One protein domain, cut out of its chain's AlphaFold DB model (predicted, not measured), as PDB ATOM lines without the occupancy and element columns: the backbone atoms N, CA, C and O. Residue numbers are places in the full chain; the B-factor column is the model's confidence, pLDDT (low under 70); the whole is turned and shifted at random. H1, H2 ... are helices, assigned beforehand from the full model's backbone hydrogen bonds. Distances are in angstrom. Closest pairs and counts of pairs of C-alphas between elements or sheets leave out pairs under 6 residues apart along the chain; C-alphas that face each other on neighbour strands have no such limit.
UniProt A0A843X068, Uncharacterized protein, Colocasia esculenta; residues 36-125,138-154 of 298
ATOM      1  N   ARG A  36     -59.352  44.257  10.342       92.75
ATOM      2  CA  ARG A  36     -58.890  44.898  11.587       92.75
ATOM      3  C   ARG A  36     -59.044  44.000  12.815       92.75
ATOM      4  O   ARG A  36     -58.094  43.831  13.574       92.75
ATOM      5  N   GLU A  37     -60.230  43.436  13.019       92.56
ATOM      6  CA  GLU A  37     -60.516  42.599  14.190       92.56
ATOM      7  C   GLU A  37     -59.682  41.318  14.166       92.56
ATOM      8  O   GLU A  37     -59.106  40.930  15.183       92.56
ATOM      9  N   VAL A  38     -59.553  40.711  12.982       94.44
ATOM     10  CA  VAL A  38     -58.725  39.518  12.770       94.44
ATOM     11  C   VAL A  38     -57.259  39.815  13.084       94.44
ATOM     12  O   VAL A  38     -56.621  39.035  13.786       94.44
ATOM     13  N   LEU A  39     -56.724  40.953  12.630       94.06
ATOM     14  CA  LEU A  39     -55.351  41.364  12.935       94.06
ATOM     15  C   LEU A  39     -55.131  41.576  14.438       94.06
ATOM     16  O   LEU A  39     -54.136  41.103  14.981       94.06
ATOM     17  N   ILE A  40     -56.059  42.249  15.126       95.75
ATOM     18  CA  ILE A  40     -55.966  42.478  16.577       95.75
ATOM     19  C   ILE A  40     -55.952  41.149  17.336       95.75
ATOM     20  O   ILE A  40     -55.124  40.964  18.233       95.75
ATOM     21  N   ASP A  41     -56.836  40.220  16.978       96.25
ATOM     22  CA  ASP A  41     -56.894  38.895  17.591       96.25
ATOM     23  C   ASP A  41     -55.599  38.107  17.339       96.25
ATOM     24  O   ASP A  41     -54.994  37.606  18.288       96.25
ATOM     25  N   LEU A  42     -55.107  38.080  16.097       96.00
ATOM     26  CA  LEU A  42     -53.856  37.403  15.747       96.00
ATOM     27  C   LEU A  42     -52.663  37.971  16.521       96.00
ATOM     28  O   LEU A  42     -51.969  37.208  17.184       96.00
ATOM     29  N   TYR A  43     -52.467  39.290  16.538       95.94
ATOM     30  CA  TYR A  43     -51.361  39.902  17.283       95.94
ATOM     31  C   TYR A  43     -51.477  39.695  18.794       95.94
ATOM     32  O   TYR A  43     -50.471  39.478  19.470       95.94
ATOM     33  N   THR A  44     -52.695  39.705  19.339       96.25
ATOM     34  CA  THR A  44     -52.918  39.402  20.760       96.25
ATOM     35  C   THR A  44     -52.552  37.955  21.080       96.25
ATOM     36  O   THR A  44     -51.989  37.691  22.142       96.25
ATOM     37  N   ARG A  45     -52.836  37.010  20.177       95.94
ATOM     38  CA  ARG A  45     -52.388  35.615  20.303       95.94
ATOM     39  C   ARG A  45     -50.868  35.516  20.191       95.94
ATOM     40  O   ARG A  45     -50.261  34.883  21.046       95.94
ATOM     41  N   THR A  46     -50.243  36.208  19.240       94.00
ATOM     42  CA  THR A  46     -48.779  36.223  19.069       94.00
ATOM     43  C   THR A  46     -48.077  36.693  20.341       94.00
ATOM     44  O   THR A  46     -47.149  36.042  20.809       94.00
ATOM     45  N   LEU A  47     -48.568  37.768  20.968       94.31
ATOM     46  CA  LEU A  47     -48.027  38.285  22.233       94.31
ATOM     47  C   LEU A  47     -48.255  37.362  23.441       94.31
ATOM     48  O   LEU A  47     -47.579  37.526  24.456       94.31
ATOM     49  N   LYS A  48     -49.204  36.423  23.367       94.69
ATOM     50  CA  LYS A  48     -49.405  35.394  24.399       94.69
ATOM     51  C   LYS A  48     -48.445  34.226  24.199       94.69
ATOM     52  O   LYS A  48     -47.769  33.845  25.146       94.69
ATOM     53  N   GLU A  49     -48.349  33.706  22.978       90.94
ATOM     54  CA  GLU A  49     -47.497  32.551  22.661       90.94
ATOM     55  C   GLU A  49     -46.003  32.876  22.805       90.94
ATOM     56  O   GLU A  49     -45.233  32.051  23.295       90.94
ATOM     57  N   ILE A  50     -45.581  34.102  22.469       90.19
ATOM     58  CA  ILE A  50     -44.166  34.504  22.563       90.19
ATOM     59  C   ILE A  50     -43.622  34.496  24.003       90.19
ATOM     60  O   ILE A  50     -42.416  34.392  24.198       90.19
ATOM     61  N   GLN A  51     -44.490  34.551  25.022       88.00
ATOM     62  CA  GLN A  51     -44.078  34.503  26.434       88.00
ATOM     63  C   GLN A  51     -43.467  33.152  26.828       88.00
ATOM     64  O   GLN A  51     -42.765  33.079  27.832       88.00
ATOM     65  N   ALA A  52     -43.713  32.094  26.048       86.50
ATOM     66  CA  ALA A  52     -43.111  30.782  26.262       86.50
ATOM     67  C   ALA A  52     -41.625  30.715  25.854       86.50
ATOM     68  O   ALA A  52     -40.936  29.775  26.243       86.50
ATOM     69  N   VAL A  53     -41.134  31.686  25.074       80.88
ATOM     70  CA  VAL A  53     -39.731  31.784  24.632       80.88
ATOM     71  C   VAL A  53     -38.935  32.624  25.646       80.88
ATOM     72  O   VAL A  53     -39.474  33.620  26.130       80.88
ATOM     73  N   PRO A  54     -37.677  32.284  25.988       83.12
ATOM     74  CA  PRO A  54     -36.856  33.064  26.926       83.12
ATOM     75  C   PRO A  54     -36.657  34.542  26.517       83.12
ATOM     76  O   PRO A  54     -36.665  34.886  25.336       83.12
ATOM     77  N   GLU A  55     -36.512  35.436  27.511       76.31
ATOM     78  CA  GLU A  55     -36.474  36.908  27.331       76.31
ATOM     79  C   GLU A  55     -35.197  37.450  26.696       76.31
ATOM     80  O   GLU A  55     -35.225  38.493  26.032       76.31
ATOM     81  N   ASP A  56     -34.081  36.758  26.886       69.44
ATOM     82  CA  ASP A  56     -32.781  37.260  26.456       69.44
ATOM     83  C   ASP A  56     -32.580  37.173  24.936       69.44
ATOM     84  O   ASP A  56     -31.754  37.907  24.379       69.44
ATOM     85  N   GLU A  57     -33.444  36.421  24.252       76.81
ATOM     86  CA  GLU A  57     -33.371  36.135  22.826       76.81
ATOM     87  C   GLU A  57     -33.680  37.329  21.917       76.81
ATOM     88  O   GLU A  57     -34.681  38.045  22.059       76.81
ATOM     89  N   GLY A  58     -32.847  37.491  20.884       81.94
ATOM     90  CA  GLY A  58     -33.038  38.511  19.848       81.94
ATOM     91  C   GLY A  58     -34.357  38.339  19.087       81.94
ATOM     92  O   GLY A  58     -35.015  39.329  18.754       81.94
ATOM     93  N   TYR A  59     -34.791  37.092  18.878       82.56
ATOM     94  CA  TYR A  59     -36.063  36.780  18.223       82.56
ATOM     95  C   TYR A  59     -37.263  37.315  19.013       82.56
ATOM     96  O   TYR A  59     -38.097  38.020  18.444       82.56
ATOM     97  N   ARG A  60     -37.324  37.075  20.331       88.19
ATOM     98  CA  ARG A  60     -38.421  37.565  21.181       88.19
ATOM     99  C   ARG A  60     -38.502  39.090  21.159       88.19
ATOM    100  O   ARG A  60     -39.580  39.644  20.943       88.19
ATOM    101  N   LYS A  61     -37.363  39.776  21.282       88.75
ATOM    102  CA  LYS A  61     -37.286  41.247  21.215       88.75
ATOM    103  C   LYS A  61     -37.787  41.788  19.874       88.75
ATOM    104  O   LYS A  61     -38.544  42.763  19.852       88.75
ATOM    105  N   ALA A  62     -37.414  41.153  18.762       88.06
ATOM    106  CA  ALA A  62     -37.878  41.541  17.433       88.06
ATOM    107  C   ALA A  62     -39.397  41.359  17.292       88.06
ATOM    108  O   ALA A  62     -40.092  42.324  16.956       88.06
ATOM    109  N   VAL A  63     -39.910  40.166  17.624       89.88
ATOM    110  CA  VAL A  63     -41.339  39.819  17.540       89.88
ATOM    111  C   VAL A  63     -42.192  40.746  18.382       89.88
ATOM    112  O   VAL A  63     -43.178  41.297  17.889       89.88
ATOM    113  N   GLU A  64     -41.799  41.004  19.626       91.62
ATOM    114  CA  GLU A  64     -42.526  41.932  20.486       91.62
ATOM    115  C   GLU A  64     -42.543  43.351  19.917       91.62
ATOM    116  O   GLU A  64     -43.591  43.998  19.926       91.62
ATOM    117  N   THR A  65     -41.412  43.838  19.405       91.38
ATOM    118  CA  THR A  65     -41.290  45.216  18.917       91.38
ATOM    119  C   THR A  65     -42.215  45.469  17.730       91.38
ATOM    120  O   THR A  65     -43.022  46.405  17.766       91.38
ATOM    121  N   PHE A  66     -42.160  44.629  16.689       90.06
ATOM    122  CA  PHE A  66     -43.010  44.847  15.517       90.06
ATOM    123  C   PHE A  66     -44.478  44.516  15.799       90.06
ATOM    124  O   PHE A  66     -45.357  45.227  15.312       90.06
ATOM    125  N   THR A  67     -44.766  43.496  16.615       93.56
ATOM    126  CA  THR A  67     -46.148  43.105  16.937       93.56
ATOM    127  C   THR A  67     -46.844  44.192  17.749       93.56
ATOM    128  O   THR A  67     -47.975  44.555  17.436       93.56
ATOM    129  N   LYS A  68     -46.159  44.788  18.737       95.44
ATOM    130  CA  LYS A  68     -46.684  45.922  19.519       95.44
ATOM    131  C   LYS A  68     -46.951  47.137  18.630       95.44
ATOM    132  O   LYS A  68     -48.023  47.730  18.727       95.44
ATOM    133  N   HIS A  69     -46.021  47.472  17.735       93.56
ATOM    134  CA  HIS A  69     -46.202  48.577  16.792       93.56
ATOM    135  C   HIS A  69     -47.405  48.352  15.862       93.56
ATOM    136  O   HIS A  69     -48.272  49.219  15.750       93.56
ATOM    137  N   ARG A  70     -47.501  47.179  15.227       93.44
ATOM    138  CA  ARG A  70     -48.605  46.849  14.311       93.44
ATOM    139  C   ARG A  70     -49.949  46.811  15.038       93.44
ATOM    140  O   ARG A  70     -50.918  47.380  14.544       93.44
ATOM    141  N   LEU A  71     -49.993  46.239  16.242       95.00
ATOM    142  CA  LEU A  71     -51.185  46.239  17.091       95.00
ATOM    143  C   LEU A  71     -51.630  47.663  17.447       95.00
ATOM    144  O   LEU A  71     -52.817  47.971  17.350       95.00
ATOM    145  N   GLN A  72     -50.692  48.541  17.809       95.94
ATOM    146  CA  GLN A  72     -50.988  49.942  18.108       95.94
ATOM    147  C   GLN A  72     -51.603  50.654  16.897       95.94
ATOM    148  O   GLN A  72     -52.580  51.387  17.050       95.94
ATOM    149  N   VAL A  73     -51.075  50.425  15.692       94.12
ATOM    150  CA  VAL A  73     -51.639  50.996  14.460       94.12
ATOM    151  C   VAL A  73     -53.054  50.469  14.200       94.12
ATOM    152  O   VAL A  73     -53.956  51.269  13.972       94.12
ATOM    153  N   CYS A  74     -53.287  49.158  14.326       92.81
ATOM    154  CA  CYS A  74     -54.617  48.557  14.152       92.81
ATOM    155  C   CYS A  74     -55.649  49.027  15.194       92.81
ATOM    156  O   CYS A  74     -56.853  48.993  14.940       92.81
ATOM    157  N   GLN A  75     -55.208  49.445  16.382       93.81
ATOM    158  CA  GLN A  75     -56.089  50.023  17.399       93.81
ATOM    159  C   GLN A  75     -56.442  51.479  17.094       93.81
ATOM    160  O   GLN A  75     -57.585  51.875  17.312       93.81
ATOM    161  N   GLN A  76     -55.477  52.258  16.601       94.06
ATOM    162  CA  GLN A  76     -55.640  53.689  16.343       94.06
ATOM    163  C   GLN A  76     -56.437  53.979  15.070       94.06
ATOM    164  O   GLN A  76     -57.261  54.889  15.076       94.06
ATOM    165  N   GLU A  77     -56.211  53.210  14.008       91.62
ATOM    166  CA  GLU A  77     -56.882  53.402  12.724       91.62
ATOM    167  C   GLU A  77     -58.074  52.446  12.580       91.62
ATOM    168  O   GLU A  77     -57.997  51.266  12.932       91.62
ATOM    169  N   GLU A  78     -59.189  52.954  12.056       86.50
ATOM    170  CA  GLU A  78     -60.392  52.159  11.769       86.50
ATOM    171  C   GLU A  78     -60.488  51.751  10.293       86.50
ATOM    172  O   GLU A  78     -61.064  50.710   9.982       86.50
ATOM    173  N   ASP A  79     -59.876  52.533   9.399       89.25
ATOM    174  CA  ASP A  79     -59.908  52.316   7.955       89.25
ATOM    175  C   ASP A  79     -58.713  51.482   7.466       89.25
ATOM    176  O   ASP A  79     -57.568  51.714   7.865       89.25
ATOM    177  N   TRP A  80     -58.969  50.522   6.573       86.88
ATOM    178  CA  TRP A  80     -57.949  49.588   6.089       86.88
ATOM    179  C   TRP A  80     -56.878  50.292   5.244       86.88
ATOM    180  O   TRP A  80     -55.702  49.961   5.366       86.88
ATOM    181  N   GLU A  81     -57.243  51.325   4.478       89.25
ATOM    182  CA  GLU A  81     -56.305  52.104   3.654       89.25
ATOM    183  C   GLU A  81     -55.272  52.857   4.516       89.25
ATOM    184  O   GLU A  81     -54.079  52.907   4.198       89.25
ATOM    185  N   GLN A  82     -55.705  53.402   5.658       90.38
ATOM    186  CA  GLN A  82     -54.804  54.085   6.593       90.38
ATOM    187  C   GLN A  82     -53.861  53.101   7.286       90.38
ATOM    188  O   GLN A  82     -52.684  53.415   7.486       90.38
ATOM    189  N   ILE A  83     -54.350  51.899   7.605       90.12
ATOM    190  CA  ILE A  83     -53.528  50.821   8.166       90.12
ATOM    191  C   ILE A  83     -52.417  50.437   7.175       90.12
ATOM    192  O   ILE A  83     -51.248  50.418   7.567       90.12
ATOM    193  N   GLU A  84     -52.742  50.210   5.897       90.25
ATOM    194  CA  GLU A  84     -51.753  49.874   4.853       90.25
ATOM    195  C   GLU A  84     -50.702  50.978   4.703       90.25
ATOM    196  O   GLU A  84     -49.498  50.711   4.703       90.25
ATOM    197  N   LYS A  85     -51.139  52.240   4.661       89.62
ATOM    198  CA  LYS A  85     -50.244  53.392   4.510       89.62
ATOM    199  C   LYS A  85     -49.306  53.575   5.701       89.62
ATOM    200  O   LYS A  85     -48.145  53.940   5.517       89.62
ATOM    201  N   ARG A  86     -49.805  53.363   6.919       88.31
ATOM    202  CA  ARG A  86     -49.047  53.602   8.151       88.31
ATOM    203  C   ARG A  86     -48.091  52.463   8.484       88.31
ATOM    204  O   ARG A  86     -47.000  52.727   8.979       88.31
ATOM    205  N   ILE A  87     -48.483  51.218   8.211       87.94
ATOM    206  CA  ILE A  87     -47.607  50.052   8.385       87.94
ATOM    207  C   ILE A  87     -46.603  49.960   7.230       87.94
ATOM    208  O   ILE A  87     -45.451  49.590   7.453       87.94
ATOM    209  N   GLY A  88     -47.012  50.307   6.008       84.31
ATOM    210  CA  GLY A  88     -46.137  50.334   4.835       84.31
ATOM    211  C   GLY A  88     -45.591  48.960   4.436       84.31
ATOM    212  O   GLY A  88     -44.496  48.891   3.888       84.31
ATOM    213  N   CYS A  89     -46.320  47.879   4.731       81.62
ATOM    214  CA  CYS A  89     -45.897  46.490   4.498       81.62
ATOM    215  C   CYS A  89     -46.894  45.723   3.605       81.62
ATOM    216  O   CYS A  89     -47.311  44.623   3.952       81.62
ATOM    217  N   GLY A  90     -47.296  46.306   2.473       87.19
ATOM    218  CA  GLY A  90     -48.237  45.669   1.541       87.19
ATOM    219  C   GLY A  90     -49.702  45.789   1.969       87.19
ATOM    220  O   GLY A  90     -50.075  46.745   2.656       87.19
ATOM    221  N   GLN A  91     -50.533  44.848   1.515       90.00
ATOM    222  CA  GLN A  91     -51.976  44.844   1.775       90.00
ATOM    223  C   GLN A  91     -52.335  44.240   3.143       90.00
ATOM    224  O   GLN A  91     -51.606  43.402   3.679       90.00
ATOM    225  N   VAL A  92     -53.497  44.602   3.703       91.69
ATOM    226  CA  VAL A  92     -53.957  44.048   4.998       91.69
ATOM    227  C   VAL A  92     -54.121  42.528   4.987       91.69
ATOM    228  O   VAL A  92     -53.887  41.881   6.006       91.69
ATOM    229  N   GLU A  93     -54.492  41.936   3.856       92.38
ATOM    230  CA  GLU A  93     -54.622  40.486   3.720       92.38
ATOM    231  C   GLU A  93     -53.261  39.774   3.790       92.38
ATOM    232  O   GLU A  93     -53.157  38.702   4.385       92.38
ATOM    233  N   GLU A  94     -52.200  40.394   3.268       90.81
ATOM    234  CA  GLU A  94     -50.833  39.869   3.383       90.81
ATOM    235  C   GLU A  94     -50.354  39.912   4.838       90.81
ATOM    236  O   GLU A  94     -49.749  38.956   5.317       90.81
ATOM    237  N   LEU A  95     -50.700  40.976   5.572       92.12
ATOM    238  CA  LEU A  95     -50.403  41.093   7.002       92.12
ATOM    239  C   LEU A  95     -51.095  40.007   7.835       92.12
ATOM    240  O   LEU A  95     -50.535  39.546   8.830       92.12
ATOM    241  N   ILE A  96     -52.306  39.595   7.449       93.50
ATOM    242  CA  ILE A  96     -53.031  38.507   8.120       93.50
ATOM    243  C   ILE A  96     -52.306  37.176   7.910       93.50
ATOM    244  O   ILE A  96     -52.103  36.437   8.875       93.50
ATOM    245  N   GLU A  97     -51.911  36.869   6.674       92.50
ATOM    246  CA  GLU A  97     -51.155  35.648   6.371       92.50
ATOM    247  C   GLU A  97     -49.791  35.649   7.065       92.50
ATOM    248  O   GLU A  97     -49.405  34.647   7.663       92.50
ATOM    249  N   GLU A  98     -49.103  36.788   7.094       91.69
ATOM    250  CA  GLU A  98     -47.839  36.946   7.812       91.69
ATOM    251  C   GLU A  98     -48.006  36.716   9.322       91.69
ATOM    252  O   GLU A  98     -47.226  35.982   9.925       91.69
ATOM    253  N   ALA A  99     -49.055  37.264   9.941       93.44
ATOM    254  CA  ALA A  99     -49.334  37.045  11.360       93.44
ATOM    255  C   ALA A  99     -49.675  35.574  11.680       93.44
ATOM    256  O   ALA A  99     -49.317  35.069  12.747       93.44
ATOM    257  N   ARG A 100     -50.340  34.860  10.761       94.31
ATOM    258  CA  ARG A 100     -50.614  33.414  10.883       94.31
ATOM    259  C   ARG A 100     -49.352  32.570  10.726       94.31
ATOM    260  O   ARG A 100     -49.158  31.611  11.481       94.31
ATOM    261  N   ASP A 101     -48.505  32.917   9.764       92.88
ATOM    262  CA  ASP A 101     -47.213  32.268   9.556       92.88
ATOM    263  C   ASP A 101     -46.306  32.475  10.777       92.88
ATOM    264  O   ASP A 101     -45.674  31.516  11.223       92.88
ATOM    265  N   GLU A 102     -46.323  33.665  11.387       91.00
ATOM    266  CA  GLU A 102     -45.581  33.959  12.616       91.00
ATOM    267  C   GLU A 102     -46.082  33.123  13.801       91.00
ATOM    268  O   GLU A 102     -45.284  32.518  14.511       91.00
ATOM    269  N   LEU A 103     -47.400  32.987  13.988       92.00
ATOM    270  CA  LEU A 103     -47.961  32.091  15.013       92.00
ATOM    271  C   LEU A 103     -47.541  30.631  14.799       92.00
ATOM    272  O   LEU A 103     -47.181  29.928  15.745       92.00
ATOM    273  N   THR A 104     -47.563  30.175  13.547       91.69
ATOM    274  CA  THR A 104     -47.118  28.824  13.185       91.69
ATOM    275  C   THR A 104     -45.621  28.647  13.438       91.69
ATOM    276  O   THR A 104     -45.179  27.564  13.831       91.69
ATOM    277  N   LEU A 105     -44.829  29.693  13.201       89.19
ATOM    278  CA  LEU A 105     -43.399  29.708  13.469       89.19
ATOM    279  C   LEU A 105     -43.130  29.624  14.971       89.19
ATOM    280  O   LEU A 105     -42.399  28.726  15.379       89.19
ATOM    281  N   ILE A 106     -43.773  30.460  15.788       89.19
ATOM    282  CA  ILE A 106     -43.635  30.438  17.251       89.19
ATOM    283  C   ILE A 106     -43.956  29.047  17.805       89.19
ATOM    284  O   ILE A 106     -43.186  28.525  18.606       89.19
ATOM    285  N   GLY A 107     -45.020  28.394  17.322       88.62
ATOM    286  CA  GLY A 107     -45.349  27.022  17.725       88.62
ATOM    287  C   GLY A 107     -44.205  26.034  17.470       88.62
ATOM    288  O   GLY A 107     -43.820  25.285  18.365       88.62
ATOM    289  N   LYS A 108     -43.585  26.093  16.285       86.00
ATOM    290  CA  LYS A 108     -42.410  25.262  15.966       86.00
ATOM    291  C   LYS A 108     -41.214  25.611  16.843       86.00
ATOM    292  O   LYS A 108     -40.524  24.714  17.308       86.00
ATOM    293  N   MET A 109     -40.973  26.898  17.064       81.75
ATOM    294  CA  MET A 109     -39.868  27.387  17.884       81.75
ATOM    295  C   MET A 109     -39.996  26.899  19.338       81.75
ATOM    296  O   MET A 109     -39.014  26.427  19.906       81.75
ATOM    297  N   ILE A 110     -41.208  26.897  19.905       84.81
ATOM    298  CA  ILE A 110     -41.506  26.325  21.230       84.81
ATOM    299  C   ILE A 110     -41.301  24.806  21.246       84.81
ATOM    300  O   ILE A 110     -40.769  24.270  22.217       84.81
ATOM    301  N   ASP A 111     -41.720  24.095  20.199       81.44
ATOM    302  CA  ASP A 111     -41.521  22.644  20.123       81.44
ATOM    303  C   ASP A 111     -40.031  22.281  20.155       81.44
ATOM    304  O   ASP A 111     -39.651  21.341  20.853       81.44
ATOM    305  N   TYR A 112     -39.173  23.063  19.494       72.75
ATOM    306  CA  TYR A 112     -37.724  22.878  19.584       72.75
ATOM    307  C   TYR A 112     -37.175  23.160  20.991       72.75
ATOM    308  O   TYR A 112     -36.379  22.358  21.469       72.75
ATOM    309  N   VAL A 113     -37.652  24.199  21.698       67.81
ATOM    310  CA  VAL A 113     -37.291  24.436  23.121       67.81
ATOM    311  C   VAL A 113     -37.620  23.214  23.973       67.81
ATOM    312  O   VAL A 113     -36.799  22.737  24.751       67.81
ATOM    313  N   LYS A 114     -38.846  22.697  23.836       69.69
ATOM    314  CA  LYS A 114     -39.310  21.551  24.628       69.69
ATOM    315  C   LYS A 114     -38.445  20.323  24.385       69.69
ATOM    316  O   LYS A 114     -38.169  19.593  25.329       69.69
ATOM    317  N   LEU A 115     -38.041  20.092  23.139       63.62
ATOM    318  CA  LEU A 115     -37.182  18.968  22.789       63.62
ATOM    319  C   LEU A 115     -35.787  19.097  23.403       63.62
ATOM    320  O   LEU A 115     -35.306  18.105  23.934       63.62
ATOM    321  N   CYS A 116     -35.191  20.292  23.406       58.25
ATOM    322  CA  CYS A 116     -33.903  20.532  24.068       58.25
ATOM    323  C   CYS A 116     -34.009  20.291  25.580       58.25
ATOM    324  O   CYS A 116     -33.306  19.461  26.136       58.25
ATOM    325  N   ASN A 117     -35.016  20.866  26.245       58.81
ATOM    326  CA  ASN A 117     -35.203  20.669  27.692       58.81
ATOM    327  C   ASN A 117     -35.456  19.196  28.094       58.81
ATOM    328  O   ASN A 117     -35.163  18.781  29.219       58.81
ATOM    329  N   VAL A 118     -36.052  18.398  27.200       53.09
ATOM    330  CA  VAL A 118     -36.265  16.954  27.405       53.09
ATOM    331  C   VAL A 118     -34.958  16.173  27.273       53.09
ATOM    332  O   VAL A 118     -34.742  15.222  28.027       53.09
ATOM    333  N   LEU A 119     -34.098  16.558  26.336       52.25
ATOM    334  CA  LEU A 119     -32.807  15.922  26.089       52.25
ATOM    335  C   LEU A 119     -31.781  16.277  27.185       52.25
ATOM    336  O   LEU A 119     -31.068  15.383  27.643       52.25
ATOM    337  N   GLU A 120     -31.848  17.486  27.752       54.09
ATOM    338  CA  GLU A 120     -31.129  17.882  28.978       54.09
ATOM    339  C   GLU A 120     -31.649  17.198  30.270       54.09
ATOM    340  O   GLU A 120     -31.115  17.407  31.363       54.09
ATOM    341  N   GLY A 121     -32.657  16.319  30.176       49.03
ATOM    342  CA  GLY A 121     -33.019  15.376  31.240       49.03
ATOM    343  C   GLY A 121     -33.976  15.895  32.320       49.03
ATOM    344  O   GLY A 121     -34.020  15.318  33.408       49.03
ATOM    345  N   GLN A 122     -34.772  16.939  32.057       48.09
ATOM    346  CA  GLN A 122     -35.715  17.483  33.051       48.09
ATOM    347  C   GLN A 122     -37.142  16.890  33.027       48.09
ATOM    348  O   GLN A 122     -37.914  17.151  33.951       48.09
ATOM    349  N   LEU A 123     -37.519  16.047  32.056       45.44
ATOM    350  CA  LEU A 123     -38.810  15.337  32.075       45.44
ATOM    351  C   LEU A 123     -38.725  13.928  31.469       45.44
ATOM    352  O   LEU A 123     -38.301  13.736  30.334       45.44
ATOM    353  N   GLN A 124     -39.187  12.935  32.230       41.06
ATOM    354  CA  GLN A 124     -39.245  11.527  31.831       41.06
ATOM    355  C   GLN A 124     -40.235  11.327  30.666       41.06
ATOM    356  O   GLN A 124     -41.430  11.596  30.804       41.06
ATOM    357  N   LEU A 125     -39.743  10.858  29.515       44.91
ATOM    358  CA  LEU A 125     -40.541  10.639  28.302       44.91
ATOM    359  C   LEU A 125     -41.516   9.447  28.428       44.91
ATOM    360  O   LEU A 125     -41.123   8.379  28.904       44.91
ATOM    361  N   LYS A 138     -35.282  20.449   5.420       36.47
ATOM    362  CA  LYS A 138     -34.662  21.661   4.836       36.47
ATOM    363  C   LYS A 138     -35.688  22.739   4.434       36.47
ATOM    364  O   LYS A 138     -35.327  23.887   4.215       36.47
ATOM    365  N   MET A 139     -36.964  22.363   4.334       31.69
ATOM    366  CA  MET A 139     -38.097  23.253   4.104       31.69
ATOM    367  C   MET A 139     -38.419  24.173   5.289       31.69
ATOM    368  O   MET A 139     -38.903  25.266   5.049       31.69
ATOM    369  N   VAL A 140     -38.152  23.776   6.539       42.16
ATOM    370  CA  VAL A 140     -38.420  24.612   7.724       42.16
ATOM    371  C   VAL A 140     -37.408  25.753   7.806       42.16
ATOM    372  O   VAL A 140     -37.821  26.903   7.861       42.16
ATOM    373  N   VAL A 141     -36.110  25.459   7.674       39.81
ATOM    374  CA  VAL A 141     -35.035  26.473   7.660       39.81
ATOM    375  C   VAL A 141     -35.207  27.450   6.493       39.81
ATOM    376  O   VAL A 141     -35.245  28.657   6.697       39.81
ATOM    377  N   LYS A 142     -35.464  26.939   5.280       38.72
ATOM    378  CA  LYS A 142     -35.737  27.792   4.110       38.72
ATOM    379  C   LYS A 142     -37.015  28.622   4.242       38.72
ATOM    380  O   LYS A 142     -37.115  29.680   3.628       38.72
ATOM    381  N   LYS A 143     -38.015  28.151   4.995       40.12
ATOM    382  CA  LYS A 143     -39.249  28.905   5.254       40.12
ATOM    383  C   LYS A 143     -39.004  30.001   6.299       40.12
ATOM    384  O   LYS A 143     -39.494  31.099   6.088       40.12
ATOM    385  N   ILE A 144     -38.194  29.746   7.330       50.44
ATOM    386  CA  ILE A 144     -37.743  30.757   8.308       50.44
ATOM    387  C   ILE A 144     -36.949  31.862   7.605       50.44
ATOM    388  O   ILE A 144     -37.320  33.029   7.700       50.44
ATOM    389  N   GLU A 145     -35.943  31.495   6.805       38.03
ATOM    390  CA  GLU A 145     -35.164  32.443   5.996       38.03
ATOM    391  C   GLU A 145     -36.052  33.193   4.995       38.03
ATOM    392  O   GLU A 145     -35.905  34.395   4.820       38.03
ATOM    393  N   SER A 146     -37.023  32.528   4.359       41.25
ATOM    394  CA  SER A 146     -37.947  33.195   3.433       41.25
ATOM    395  C   SER A 146     -38.912  34.156   4.126       41.25
ATOM    396  O   SER A 146     -39.275  35.155   3.505       41.25
ATOM    397  N   ILE A 147     -39.377  33.856   5.341       52.22
ATOM    398  CA  ILE A 147     -40.263  34.736   6.115       52.22
ATOM    399  C   ILE A 147     -39.453  35.947   6.594       52.22
ATOM    400  O   ILE A 147     -39.836  37.080   6.315       52.22
ATOM    401  N   GLN A 148     -38.263  35.725   7.161       40.91
ATOM    402  CA  GLN A 148     -37.363  36.795   7.602       40.91
ATOM    403  C   GLN A 148     -36.845  37.657   6.436       40.91
ATOM    404  O   GLN A 148     -36.835  38.880   6.545       40.91
ATOM    405  N   CYS A 149     -36.486  37.074   5.286       35.25
ATOM    406  CA  CYS A 149     -36.058  37.836   4.106       35.25
ATOM    407  C   CYS A 149     -37.197  38.641   3.464       35.25
ATOM    408  O   CYS A 149     -36.937  39.740   2.975       35.25
ATOM    409  N   LYS A 150     -38.443  38.142   3.460       38.34
ATOM    410  CA  LYS A 150     -39.606  38.921   2.991       38.34
ATOM    411  C   LYS A 150     -39.890  40.105   3.920       38.34
ATOM    412  O   LYS A 150     -40.095  41.210   3.419       38.34
ATOM    413  N   PHE A 151     -39.773  39.894   5.233       39.53
ATOM    414  CA  PHE A 151     -39.901  40.928   6.267       39.53
ATOM    415  C   PHE A 151     -38.819  42.015   6.139       39.53
ATOM    416  O   PHE A 151     -39.107  43.208   6.208       39.53
ATOM    417  N   PHE A 152     -37.568  41.613   5.888       31.61
ATOM    418  CA  PHE A 152     -36.415  42.518   5.843       31.61
ATOM    419  C   PHE A 152     -36.308  43.330   4.538       31.61
ATOM    420  O   PHE A 152     -35.688  44.389   4.527       31.61
ATOM    421  N   TRP A 153     -36.906  42.863   3.434       32.53
ATOM    422  CA  TRP A 153     -36.832  43.549   2.133       32.53
ATOM    423  C   TRP A 153     -38.032  44.441   1.795       32.53
ATOM    424  O   TRP A 153     -37.894  45.304   0.927       32.53
ATOM    425  N   HIS A 154     -39.185  44.267   2.449       37.19
ATOM    426  CA  HIS A 154     -40.381  45.082   2.175       37.19
ATOM    427  C   HIS A 154     -40.634  46.195   3.206       37.19
ATOM    428  O   HIS A 154     -41.426  47.093   2.932       37.19
TER     429      HIS A 154
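This is residues 36 to 125 and 138 to 154 of the 298 residues of an uncharacterized protein of Colocasia esculenta (UniProt A0A843X068). Three helices run roughly along one another, with H1 between its hairpin partner H2 and the long H4; the short H3 sits at one end, where the chain turns from H2 back into H4. The other end of H4 sticks out with residues 115 to 122, and H5, beyond a cut, lies loosely beside H4 at a slant. The printed part has 107 residues with five named helices, in the order H1, H2, H3, H4, H5, and no named strand; the class is all helix. It is only just compact, close to loose, with a radius of gyration of the C-alphas of 15.6 A, and elongated, spanning 52 by 27 by 22 A.

Begin at H1, residues 36 to 52, and go on to H2, residues 58 to 76: they form a helical hairpin and touch, closest at the C-alphas of Ile 40 and Leu 71, 6.1 A apart, at a shallow tilt of 26 degrees, opposite ways. H3, residues 80 to 87, forms a second hairpin with H2: it touches residues 70 to 74 of H2 alone, closest at the C-alphas of Cys 74 and Ile 83, 6.5 A apart, at a tilt of 38 degrees, only just steep. Next comes H4, residues 92 to 119, which touches H1 at a shallow tilt of 15 degrees, the same way; the C-alphas of Thr 46 and Leu 103 are closest, at 5.8 A. H3 and H4 only just touch, with 3 pairs of C-alphas within 8 A, through residue 92 alone of H4; the closest C-alphas, of Glu 84 and Val 92, are 6.2 A apart. H2 and H4 are near each other. The packing is part aligned, part crossed: of 4 touching pairs, 2 are at a shallow tilt. H5, residues 138 to 154, is close to but not clearly touching H4; their closest C-alphas, of Leu 105 and Ile 144, are 7.7 A apart. It is apart from H1, H2 and H3. In H2, H3, H4 and H5 every O i to N i+4 pair is within hydrogen-bond range; in H1, 11 of 13 are.

Find C-alpha 36 at (-58.890, 44.898, 11.587); from there H1 runs 25.8 A to residue 52. H2 runs 27.5 A from residue 58 to 76, and H3 covers residues 80 to 87. H4 starts at C-alpha 92, at (-53.957, 44.048, 4.998), and runs 41.0 A to residue 119. H5 runs 24.3 A from residue 138 to C-alpha 154, at (-40.381, 45.082, 2.175).

The C-alphas of Glu 81 and Gln 124 are the two farthest apart, at 52.3 A. Residues 126 to 137 are not printed, and C-alphas 125 and 138 are 26.6 A apart across that cut. The links H1 to H2, H2 to H3 and H3 to H4 are tight; H4 to H5 is the link across the cut. The mean pLDDT of the printed part is 77.4, and it is under 70 at residue 56, residues 113 to 125 and residues 138 to 154 of this model.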